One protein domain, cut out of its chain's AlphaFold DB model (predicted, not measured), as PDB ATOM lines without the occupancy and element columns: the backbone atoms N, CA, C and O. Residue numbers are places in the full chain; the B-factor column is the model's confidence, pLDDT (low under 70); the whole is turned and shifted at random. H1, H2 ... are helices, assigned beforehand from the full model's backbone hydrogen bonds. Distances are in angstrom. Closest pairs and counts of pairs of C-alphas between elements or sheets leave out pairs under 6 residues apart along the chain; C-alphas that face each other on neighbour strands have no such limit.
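What this domain is: This is residues 129 to 209 of the 355 residues of the protein "MMPL domain-containing protein" of Kiloniellaceae bacterium (UniProt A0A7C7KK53). Five helices make a loose, open V: H1 is one arm and H4 the other, the hairpin of H2 and H3 lies at the corner where the arms come together, and the last stretch folds back from the far end of H4 to set short H5 between the arms. Residues 131 to 137, of which 132 to 137 belong to H1, stick out. The printed part has 81 residues, with H1 to H5 in order along it and no named strand; the class is all helix. It is only just loose, close to compact, with a radius of gyration of the C-alphas of 14.2 A and spans of 43 by 31 by 21 A.

How they stand to each other: H1, residues 132 to 144, and H2, residues 146 to 154, meet only through their tight link. H2 and H3, residues 158 to 171, form a helical hairpin: they touch, at a steep tilt of 39 degrees, opposite ways. H3 touches H2 with residues 160 to 164 alone, the closest C-alphas being those of Leu 152 and Gly 160, 6.8 A apart. H3 and H4, residues 179 to 192, are near each other. H4, with residues 181 to 185 alone, only just touches H5, residues 203 to 207, with 3 pairs of C-alphas within 8 A; the closest are those of Leu 182 and Leu 206, 7.0 A apart. H1 and H5 are close but not clearly touching, the closest C-alphas being those of Arg 141 and Leu 207, 7.5 A apart. H1 is apart from H3 and H4. In H1, H2, H3, H4 and H5 every O i to N i+4 pair is within hydrogen-bond range.

Where its parts are: H1 begins at C-alpha 132 (67.960, 71.303, 67.257) and is 18.3 A long; H2 is 12.2 A. H3 and H4 are 19.9 A each. H5 is 6.2 A and ends at C-alpha 207 (58.407, 86.438, 62.507).

The domain as a whole: The two C-alphas farthest apart, those of Gln 132 and Pro 194, are 42.8 A apart. The printed part has no cut and no long link. Its mean pLDDT is 84.2, and residues 172 to 178 are under 70.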
ATOM      1  N   PHE A 129      59.108  69.421  67.358       93.25
ATOM      2  CA  PHE A 129      59.206  68.725  66.072       93.25
ATOM      3  C   PHE A 129      60.259  69.336  65.137       93.25
ATOM      4  O   PHE A 129      60.508  68.785  64.065       93.25
ATOM      5  N   LEU A 130      60.877  70.454  65.529       93.44
ATOM      6  CA  LEU A 130      61.993  71.065  64.810       93.44
ATOM      7  C   LEU A 130      63.308  70.343  65.127       93.44
ATOM      8  O   LEU A 130      63.483  69.784  66.213       93.44
ATOM      9  N   SER A 131      64.264  70.393  64.198       96.50
ATOM     10  CA  SER A 131      65.640  69.995  64.502       96.50
ATOM     11  C   SER A 131      66.255  70.936  65.541       96.50
ATOM     12  O   SER A 131      65.821  72.077  65.705       96.50
ATOM     13  N   GLN A 132      67.305  70.487  66.232       96.50
ATOM     14  CA  GLN A 132      67.960  71.303  67.257       96.50
ATOM     15  C   GLN A 132      68.418  72.668  66.716       96.50
ATOM     16  O   GLN A 132      68.150  73.692  67.337       96.50
ATOM     17  N   SER A 133      69.045  72.695  65.538       95.94
ATOM     18  CA  SER A 133      69.507  73.933  64.903       95.94
ATOM     19  C   SER A 133      68.364  74.875  64.525       95.94
ATOM     20  O   SER A 133      68.501  76.089  64.635       95.94
ATOM     21  N   GLU A 134      67.227  74.333  64.079       93.38
ATOM     22  CA  GLU A 134      66.043  75.139  63.761       93.38
ATOM     23  C   GLU A 134      65.403  75.696  65.030       93.38
ATOM     24  O   GLU A 134      64.986  76.851  65.047       93.38
ATOM     25  N   LEU A 135      65.358  74.903  66.104       94.19
ATOM     26  CA  LEU A 135      64.841  75.331  67.396       94.19
ATOM     27  C   LEU A 135      65.701  76.443  68.010       94.19
ATOM     28  O   LEU A 135      65.148  77.430  68.491       94.19
ATOM     29  N   GLU A 136      67.029  76.308  67.967       94.12
ATOM     30  CA  GLU A 136      67.977  77.338  68.412       94.12
ATOM     31  C   GLU A 136      67.794  78.628  67.600       94.12
ATOM     32  O   GLU A 136      67.559  79.689  68.176       94.12
ATOM     33  N   ALA A 137      67.760  78.532  66.265       90.06
ATOM     34  CA  ALA A 137      67.515  79.687  65.405       90.06
ATOM     35  C   ALA A 137      66.147  80.343  65.671       90.06
ATOM     36  O   ALA A 137      66.028  81.569  65.656       90.06
ATOM     37  N   GLN A 138      65.102  79.549  65.923       89.19
ATOM     38  CA  GLN A 138      63.774  80.061  66.251       89.19
ATOM     39  C   GLN A 138      63.760  80.753  67.621       89.19
ATOM     40  O   GLN A 138      63.122  81.796  67.774       89.19
ATOM     41  N   ALA A 139      64.471  80.203  68.609       91.12
ATOM     42  CA  ALA A 139      64.623  80.804  69.928       91.12
ATOM     43  C   ALA A 139      65.370  82.145  69.852       91.12
ATOM     44  O   ALA A 139      64.888  83.126  70.418       91.12
ATOM     45  N   ASP A 140      66.464  82.217  69.091       89.50
ATOM     46  CA  ASP A 140      67.230  83.450  68.873       89.50
ATOM     47  C   ASP A 140      66.384  84.531  68.185       89.50
ATOM     48  O   ASP A 140      66.383  85.689  68.610       89.50
ATOM     49  N   ARG A 141      65.591  84.164  67.167       85.12
ATOM     50  CA  ARG A 141      64.655  85.093  66.506       85.12
ATOM     51  C   ARG A 141      63.594  85.622  67.466       85.12
ATOM     52  O   ARG A 141      63.319  86.820  67.475       85.12
ATOM     53  N   LEU A 142      62.996  84.749  68.279       86.31
ATOM     54  CA  LEU A 142      62.005  85.155  69.276       86.31
ATOM     55  C   LEU A 142      62.626  86.045  70.358       86.31
ATOM     56  O   LEU A 142      61.989  87.010  70.772       86.31
ATOM     57  N   ALA A 143      63.863  85.762  70.778       88.06
ATOM     58  CA  ALA A 143      64.614  86.599  71.709       88.06
ATOM     59  C   ALA A 143      64.881  87.994  71.122       88.06
ATOM     60  O   ALA A 143      64.604  88.997  71.777       88.06
ATOM     61  N   ALA A 144      65.317  88.067  69.862       83.00
ATOM     62  CA  ALA A 144      65.547  89.326  69.159       83.00
ATOM     63  C   ALA A 144      64.254  90.134  68.926       83.00
ATOM     64  O   ALA A 144      64.295  91.360  68.849       83.00
ATOM     65  N   ALA A 145      63.099  89.467  68.837       82.50
ATOM     66  CA  ALA A 145      61.791  90.100  68.677       82.50
ATOM     67  C   ALA A 145      61.107  90.497  70.002       82.50
ATOM     68  O   ALA A 145      60.037  91.108  69.965       82.50
ATOM     69  N   GLN A 146      61.682  90.183  71.173       84.62
ATOM     70  CA  GLN A 146      61.061  90.468  72.478       84.62
ATOM     71  C   GLN A 146      60.622  91.927  72.673       84.62
ATOM     72  O   GLN A 146      59.501  92.117  73.149       84.62
ATOM     73  N   PRO A 147      61.416  92.958  72.308       80.00
ATOM     74  CA  PRO A 147      60.997  94.347  72.497       80.00
ATOM     75  C   PRO A 147      59.733  94.687  71.696       80.00
ATOM     76  O   PRO A 147      58.803  95.289  72.230       80.00
ATOM     77  N   LEU A 148      59.663  94.223  70.441       79.50
ATOM     78  CA  LEU A 148      58.479  94.357  69.591       79.50
ATOM     79  C   LEU A 148      57.268  93.644  70.203       79.50
ATOM     80  O   LEU A 148      56.190  94.227  70.300       79.50
ATOM     81  N   LEU A 149      57.441  92.392  70.633       84.19
ATOM     82  CA  LEU A 149      56.362  91.599  71.226       84.19
ATOM     83  C   LEU A 149      55.844  92.224  72.527       84.19
ATOM     84  O   LEU A 149      54.635  92.258  72.744       84.19
ATOM     85  N   ALA A 150      56.730  92.752  73.374       85.56
ATOM     86  CA  ALA A 150      56.361  93.406  74.627       85.56
ATOM     87  C   ALA A 150      55.525  94.673  74.391       85.56
ATOM     88  O   ALA A 150      54.518  94.879  75.067       85.56
ATOM     89  N   ALA A 151      55.900  95.490  73.407       81.94
ATOM     90  CA  ALA A 151      55.146  96.687  73.053       81.94
ATOM     91  C   ALA A 151      53.779  96.361  72.430       81.94
ATOM     92  O   ALA A 151      52.775  96.953  72.819       81.94
ATOM     93  N   LEU A 152      53.714  95.371  71.531       83.62
ATOM     94  CA  LEU A 152      52.451  94.906  70.944       83.62
ATOM     95  C   LEU A 152      51.505  94.296  71.987       83.62
ATOM     96  O   LEU A 152      50.291  94.431  71.869       83.62
ATOM     97  N   LEU A 153      52.044  93.626  73.009       89.19
ATOM     98  CA  LEU A 153      51.254  93.122  74.134       89.19
ATOM     99  C   LEU A 153      50.722  94.248  75.027       89.19
ATOM    100  O   LEU A 153      49.646  94.098  75.601       89.19
ATOM    101  N   ALA A 154      51.465  95.351  75.160       89.31
ATOM    102  CA  ALA A 154      51.049  96.503  75.952       89.31
ATOM    103  C   ALA A 154      49.918  97.294  75.273       89.31
ATOM    104  O   ALA A 154      48.963  97.682  75.945       89.31
ATOM    105  N   ASP A 155      50.004  97.499  73.955       91.69
ATOM    106  CA  ASP A 155      48.956  98.144  73.161       91.69
ATOM    107  C   ASP A 155      48.787  97.454  71.788       91.69
ATOM    108  O   ASP A 155      49.463  97.818  70.819       91.69
ATOM    109  N   PRO A 156      47.870  96.470  71.667       89.25
ATOM    110  CA  PRO A 156      47.598  95.749  70.424       89.25
ATOM    111  C   PRO A 156      46.695  96.563  69.479       89.25
ATOM    112  O   PRO A 156      45.693  96.063  68.959       89.25
ATOM    113  N   SER A 157      47.020  97.836  69.266       90.50
ATOM    114  CA  SER A 157      46.296  98.739  68.374       90.50
ATOM    115  C   SER A 157      47.211  99.338  67.306       90.50
ATOM    116  O   SER A 157      48.436  99.341  67.424       90.50
ATOM    117  N   LEU A 158      46.609  99.891  66.246       87.12
ATOM    118  CA  LEU A 158      47.359 100.635  65.226       87.12
ATOM    119  C   LEU A 158      48.083 101.853  65.816       87.12
ATOM    120  O   LEU A 158      49.130 102.235  65.302       87.12
ATOM    121  N   ARG A 159      47.544 102.435  66.898       88.75
ATOM    122  CA  ARG A 159      48.200 103.517  67.637       88.75
ATOM    123  C   ARG A 159      49.456 103.003  68.333       88.75
ATOM    124  O   ARG A 159      50.518 103.562  68.107       88.75
ATOM    125  N   GLY A 160      49.357 101.904  69.081       87.12
ATOM    126  CA  GLY A 160      50.515 101.288  69.733       87.12
ATOM    127  C   GLY A 160      51.612 100.891  68.740       87.12
ATOM    128  O   GLY A 160      52.795 101.134  68.982       87.12
ATOM    129  N   LEU A 161      51.229 100.355  67.574       85.38
ATOM    130  CA  LEU A 161      52.173 100.061  66.492       85.38
ATOM    131  C   LEU A 161      52.837 101.332  65.935       85.38
ATOM    132  O   LEU A 161      54.046 101.332  65.710       85.38
ATOM    133  N   GLN A 162      52.077 102.409  65.715       87.00
ATOM    134  CA  GLN A 162      52.619 103.698  65.275       87.00
ATOM    135  C   GLN A 162      53.612 104.259  66.299       87.00
ATOM    136  O   GLN A 162      54.704 104.678  65.910       87.00
ATOM    137  N   ASP A 163      53.249 104.255  67.580       85.81
ATOM    138  CA  ASP A 163      54.079 104.784  68.659       85.81
ATOM    139  C   ASP A 163      55.417 104.032  68.710       85.81
ATOM    140  O   ASP A 163      56.477 104.659  68.681       85.81
ATOM    141  N   LEU A 164      55.394 102.695  68.628       84.00
ATOM    142  CA  LEU A 164      56.612 101.885  68.536       84.00
ATOM    143  C   LEU A 164      57.481 102.258  67.331       84.00
ATOM    144  O   LEU A 164      58.699 102.378  67.468       84.00
ATOM    145  N   LEU A 165      56.876 102.428  66.152       84.19
ATOM    146  CA  LEU A 165      57.612 102.780  64.938       84.19
ATOM    147  C   LEU A 165      58.226 104.181  65.047       84.19
ATOM    148  O   LEU A 165      59.375 104.362  64.651       84.19
ATOM    149  N   SER A 166      57.509 105.152  65.623       84.81
ATOM    150  CA  SER A 166      58.053 106.494  65.866       84.81
ATOM    151  C   SER A 166      59.222 106.469  66.844       84.81
ATOM    152  O   SER A 166      60.274 107.016  66.530       84.81
ATOM    153  N   THR A 167      59.098 105.748  67.964       81.50
ATOM    154  CA  THR A 167      60.189 105.612  68.933       81.50
ATOM    155  C   THR A 167      61.410 104.956  68.296       81.50
ATOM    156  O   THR A 167      62.501 105.486  68.450       81.50
ATOM    157  N   ALA A 168      61.239 103.876  67.526       79.88
ATOM    158  CA  ALA A 168      62.338 103.198  66.830       79.88
ATOM    159  C   ALA A 168      63.070 104.104  65.820       79.88
ATOM    160  O   ALA A 168      64.288 104.016  65.668       79.88
ATOM    161  N   LEU A 169      62.332 104.974  65.120       79.00
ATOM    162  CA  LEU A 169      62.896 105.934  64.167       79.00
ATOM    163  C   LEU A 169      63.608 107.100  64.868       79.00
ATOM    164  O   LEU A 169      64.622 107.581  64.367       79.00
ATOM    165  N   GLU A 170      63.098 107.546  66.018       82.31
ATOM    166  CA  GLU A 170      63.673 108.639  66.811       82.31
ATOM    167  C   GLU A 170      64.904 108.207  67.617       82.31
ATOM    168  O   GLU A 170      65.867 108.967  67.722       82.31
ATOM    169  N   SER A 171      64.901 106.991  68.174       72.75
ATOM    170  CA  SER A 171      66.007 106.477  68.987       72.75
ATOM    171  C   SER A 171      67.214 106.045  68.160       72.75
ATOM    172  O   SER A 171      68.307 105.932  68.710       72.75
ATOM    173  N   GLY A 172      67.043 105.744  66.868       64.69
ATOM    174  CA  GLY A 172      68.091 105.187  65.998       64.69
ATOM    175  C   GLY A 172      68.523 103.755  66.360       64.69
ATOM    176  O   GLY A 172      69.116 103.057  65.540       64.69
ATOM    177  N   GLU A 173      68.197 103.291  67.565       62.28
ATOM    178  CA  GLU A 173      68.221 101.892  67.967       62.28
ATOM    179  C   GLU A 173      66.946 101.209  67.480       62.28
ATOM    180  O   GLU A 173      65.845 101.646  67.808       62.28
ATOM    181  N   SER A 174      67.091 100.137  66.698       58.56
ATOM    182  CA  SER A 174      65.952  99.360  66.215       58.56
ATOM    183  C   SER A 174      65.575  98.284  67.243       58.56
ATOM    184  O   SER A 174      66.278  97.277  67.336       58.56
ATOM    185  N   PRO A 175      64.451  98.415  67.977       55.81
ATOM    186  CA  PRO A 175      63.917  97.345  68.827       55.81
ATOM    187  C   PRO A 175      63.399  96.143  68.017       55.81
ATOM    188  O   PRO A 175      62.971  95.141  68.586       55.81
ATOM    189  N   VAL A 176      63.411  96.245  66.684       60.09
ATOM    190  CA  VAL A 176      62.974  95.213  65.748       60.09
ATOM    191  C   VAL A 176      64.192  94.725  64.966       60.09
ATOM    192  O   VAL A 176      64.823  95.508  64.256       60.09
ATOM    193  N   ALA A 177      64.501  93.430  65.039       58.91
ATOM    194  CA  ALA A 177      65.629  92.827  64.316       58.91
ATOM    195  C   ALA A 177      65.585  93.057  62.786       58.91
ATOM    196  O   ALA A 177      66.602  92.941  62.107       58.91
ATOM    197  N   SER A 178      64.418  93.403  62.231       67.94
ATOM    198  CA  SER A 178      64.234  93.723  60.811       67.94
ATOM    199  C   SER A 178      63.143  94.786  60.613       67.94
ATOM    200  O   SER A 178      62.104  94.518  60.009       67.94
ATOM    201  N   LEU A 179      63.355  96.000  61.142       76.56
ATOM    202  CA  LEU A 179      62.444  97.141  60.937       76.56
ATOM    203  C   LEU A 179      62.143  97.372  59.447       76.56
ATOM    204  O   LEU A 179      60.993  97.592  59.081       76.56
ATOM    205  N   GLU A 180      63.151  97.227  58.587       80.12
ATOM    206  CA  GLU A 180      62.996  97.273  57.129       80.12
ATOM    207  C   GLU A 180      61.983  96.235  56.615       80.12
ATOM    208  O   GLU A 180      61.069  96.582  55.871       80.12
ATOM    209  N   ALA A 181      62.083  94.974  57.048       80.62
ATOM    210  CA  ALA A 181      61.167  93.914  56.623       80.62
ATOM    211  C   ALA A 181      59.726  94.171  57.092       80.62
ATOM    212  O   ALA A 181      58.779  93.932  56.339       80.62
ATOM    213  N   LEU A 182      59.552  94.689  58.313       83.12
ATOM    214  CA  LEU A 182      58.243  95.098  58.825       83.12
ATOM    215  C   LEU A 182      57.651  96.237  57.985       83.12
ATOM    216  O   LEU A 182      56.510  96.126  57.538       83.12
ATOM    217  N   LEU A 183      58.422  97.298  57.732       86.31
ATOM    218  CA  LEU A 183      57.983  98.448  56.936       86.31
ATOM    219  C   LEU A 183      57.639  98.045  55.498       86.31
ATOM    220  O   LEU A 183      56.582  98.430  55.002       86.31
ATOM    221  N   ASN A 184      58.462  97.209  54.864       88.06
ATOM    222  CA  ASN A 184      58.209  96.700  53.515       88.06
ATOM    223  C   ASN A 184      56.909  95.883  53.447       88.06
ATOM    224  O   ASN A 184      56.128  96.042  52.510       88.06
ATOM    225  N   ARG A 185      56.628  95.036  54.449       87.81
ATOM    226  CA  ARG A 185      55.371  94.268  54.493       87.81
ATOM    227  C   ARG A 185      54.157  95.147  54.782       87.81
ATOM    228  O   ARG A 185      53.105  94.918  54.195       87.81
ATOM    229  N   LEU A 186      54.284  96.150  55.652       89.19
ATOM    230  CA  LEU A 186      53.217  97.124  55.902       89.19
ATOM    231  C   LEU A 186      52.904  97.949  54.648       89.19
ATOM    232  O   LEU A 186      51.731  98.118  54.318       89.19
ATOM    233  N   ALA A 187      53.934  98.405  53.929       90.56
ATOM    234  CA  ALA A 187      53.783  99.103  52.657       90.56
ATOM    235  C   ALA A 187      53.072  98.220  51.622       90.56
ATOM    236  O   ALA A 187      52.075  98.646  51.049       90.56
ATOM    237  N   ALA A 188      53.498  96.962  51.469       89.81
ATOM    238  CA  ALA A 188      52.862  96.017  50.551       89.81
ATOM    239  C   ALA A 188      51.375  95.784  50.872       89.81
ATOM    240  O   ALA A 188      50.548  95.708  49.965       89.81
ATOM    241  N   VAL A 189      51.011  95.701  52.156       90.56
ATOM    242  CA  VAL A 189      49.604  95.590  52.573       90.56
ATOM    243  C   VAL A 189      48.832  96.867  52.236       90.56
ATOM    244  O   VAL A 189      47.749  96.783  51.661       90.56
ATOM    245  N   ALA A 190      49.387  98.043  52.535       91.00
ATOM    246  CA  ALA A 190      48.748  99.326  52.241       91.00
ATOM    247  C   ALA A 190      48.536  99.556  50.732       91.00
ATOM    248  O   ALA A 190      47.496 100.077  50.335       91.00
ATOM    249  N   GLU A 191      49.487  99.135  49.894       93.38
ATOM    250  CA  GLU A 191      49.383  99.189  48.431       93.38
ATOM    251  C   GLU A 191      48.361  98.191  47.871       93.38
ATOM    252  O   GLU A 191      47.711  98.480  46.867       93.38
ATOM    253  N   ALA A 192      48.195  97.032  48.517       90.19
ATOM    254  CA  ALA A 192      47.242  96.008  48.101       90.19
ATOM    255  C   ALA A 192      45.793  96.331  48.508       90.19
ATOM    256  O   ALA A 192      44.872  95.974  47.774       90.19
ATOM    257  N   LEU A 193      45.579  97.042  49.623       90.06
ATOM    258  CA  LEU A 193      44.253  97.348  50.187       90.06
ATOM    259  C   LEU A 193      43.212  97.905  49.187       90.06
ATOM    260  O   LEU A 193      42.052  97.496  49.255       90.06
ATOM    261  N   PRO A 194      43.560  98.830  48.265       92.88
ATOM    262  CA  PRO A 194      42.610  99.361  47.287       92.88
ATOM    263  C   PRO A 194      42.065  98.308  46.312       92.88
ATOM    264  O   PRO A 194      40.944  98.453  45.828       92.88
ATOM    265  N   ALA A 195      42.857  97.278  46.002       91.38
ATOM    266  CA  ALA A 195      42.486  96.199  45.085       91.38
ATOM    267  C   ALA A 195      41.969  94.952  45.823       91.38
ATOM    268  O   ALA A 195      41.111  94.241  45.300       91.38
ATOM    269  N   ASP A 196      42.468  94.707  47.032       85.50
ATOM    270  CA  ASP A 196      42.086  93.613  47.915       85.50
ATOM    271  C   ASP A 196      41.753  94.169  49.312       85.50
ATOM    272  O   ASP A 196      42.647  94.333  50.146       85.50
ATOM    273  N   PRO A 197      40.466  94.433  49.605       82.44
ATOM    274  CA  PRO A 197      40.027  94.869  50.932       82.44
ATOM    275  C   PRO A 197      40.358  93.877  52.060       82.44
ATOM    276  O   PRO A 197      40.274  94.244  53.231       82.44
ATOM    277  N   GLY A 198      40.697  92.625  51.728       79.94
ATOM    278  CA  GLY A 198      41.142  91.595  52.664       79.94
ATOM    279  C   GLY A 198      42.660  91.543  52.868       79.94
ATOM    280  O   GLY A 198      43.126  90.721  53.663       79.94
ATOM    281  N   ALA A 199      43.436  92.394  52.184       84.38
ATOM    282  CA  ALA A 199      44.885  92.457  52.325       84.38
ATOM    283  C   ALA A 199      45.286  92.784  53.769       84.38
ATOM    284  O   ALA A 199      44.744  93.684  54.412       84.38
ATOM    285  N   ARG A 200      46.257  92.031  54.294       84.44
ATOM    286  CA  ARG A 200      46.635  92.097  55.708       84.44
ATOM    287  C   ARG A 200      48.032  91.580  55.986       84.44
ATOM    288  O   ARG A 200      48.596  90.803  55.219       84.44
ATOM    289  N   LEU A 201      48.565  91.997  57.131       86.12
ATOM    290  CA  LEU A 201      49.867  91.568  57.614       86.12
ATOM    291  C   LEU A 201      49.765  90.198  58.299       86.12
ATOM    292  O   LEU A 201      49.092  90.057  59.319       86.12
ATOM    293  N   SER A 202      50.490  89.205  57.782       85.56
ATOM    294  CA  SER A 202      50.701  87.935  58.483       85.56
ATOM    295  C   SER A 202      51.869  88.058  59.464       85.56
ATOM    296  O   SER A 202      53.038  88.093  59.069       85.56
ATOM    297  N   TRP A 203      51.545  88.114  60.758       84.38
ATOM    298  CA  TRP A 203      52.525  88.162  61.849       84.38
ATOM    299  C   TRP A 203      53.423  86.929  61.889       84.38
ATOM    300  O   TRP A 203      54.618  87.037  62.149       84.38
ATOM    301  N   GLU A 204      52.858  85.760  61.596       81.38
ATOM    302  CA  GLU A 204      53.614  84.513  61.535       81.38
ATOM    303  C   GLU A 204      54.670  84.568  60.426       81.38
ATOM    304  O   GLU A 204      55.845  84.293  60.669       81.38
ATOM    305  N   ALA A 205      54.269  84.997  59.229       83.38
ATOM    306  CA  ALA A 205      55.164  85.123  58.087       83.38
ATOM    307  C   ALA A 205      56.261  86.177  58.328       83.38
ATOM    308  O   ALA A 205      57.395  85.994  57.884       83.38
ATOM    309  N   LEU A 206      55.937  87.266  59.040       84.06
ATOM    310  CA  LEU A 206      56.902  88.283  59.461       84.06
ATOM    311  C   LEU A 206      57.943  87.702  60.432       84.06
ATOM    312  O   LEU A 206      59.134  87.862  60.200       84.06
ATOM    313  N   LEU A 207      57.510  87.008  61.490       79.81
ATOM    314  CA  LEU A 207      58.407  86.438  62.507       79.81
ATOM    315  C   LEU A 207      59.275  85.292  61.968       79.81
ATOM    316  O   LEU A 207      60.396  85.083  62.427       79.81
ATOM    317  N   GLN A 208      58.758  84.539  60.999       78.50
ATOM    318  CA  GLN A 208      59.491  83.452  60.346       78.50
ATOM    319  C   GLN A 208      60.374  83.943  59.184       78.50
ATOM    320  O   GLN A 208      61.102  83.137  58.607       78.50
ATOM    321  N   ASP A 209      60.324  85.241  58.867       78.12
ATOM    322  CA  ASP A 209      60.974  85.880  57.719       78.12
ATOM    323  C   ASP A 209      60.779  85.112  56.403       78.12
ATOM    324  O   ASP A 209      61.701  84.807  55.651       78.12
TER     325      ASP A 209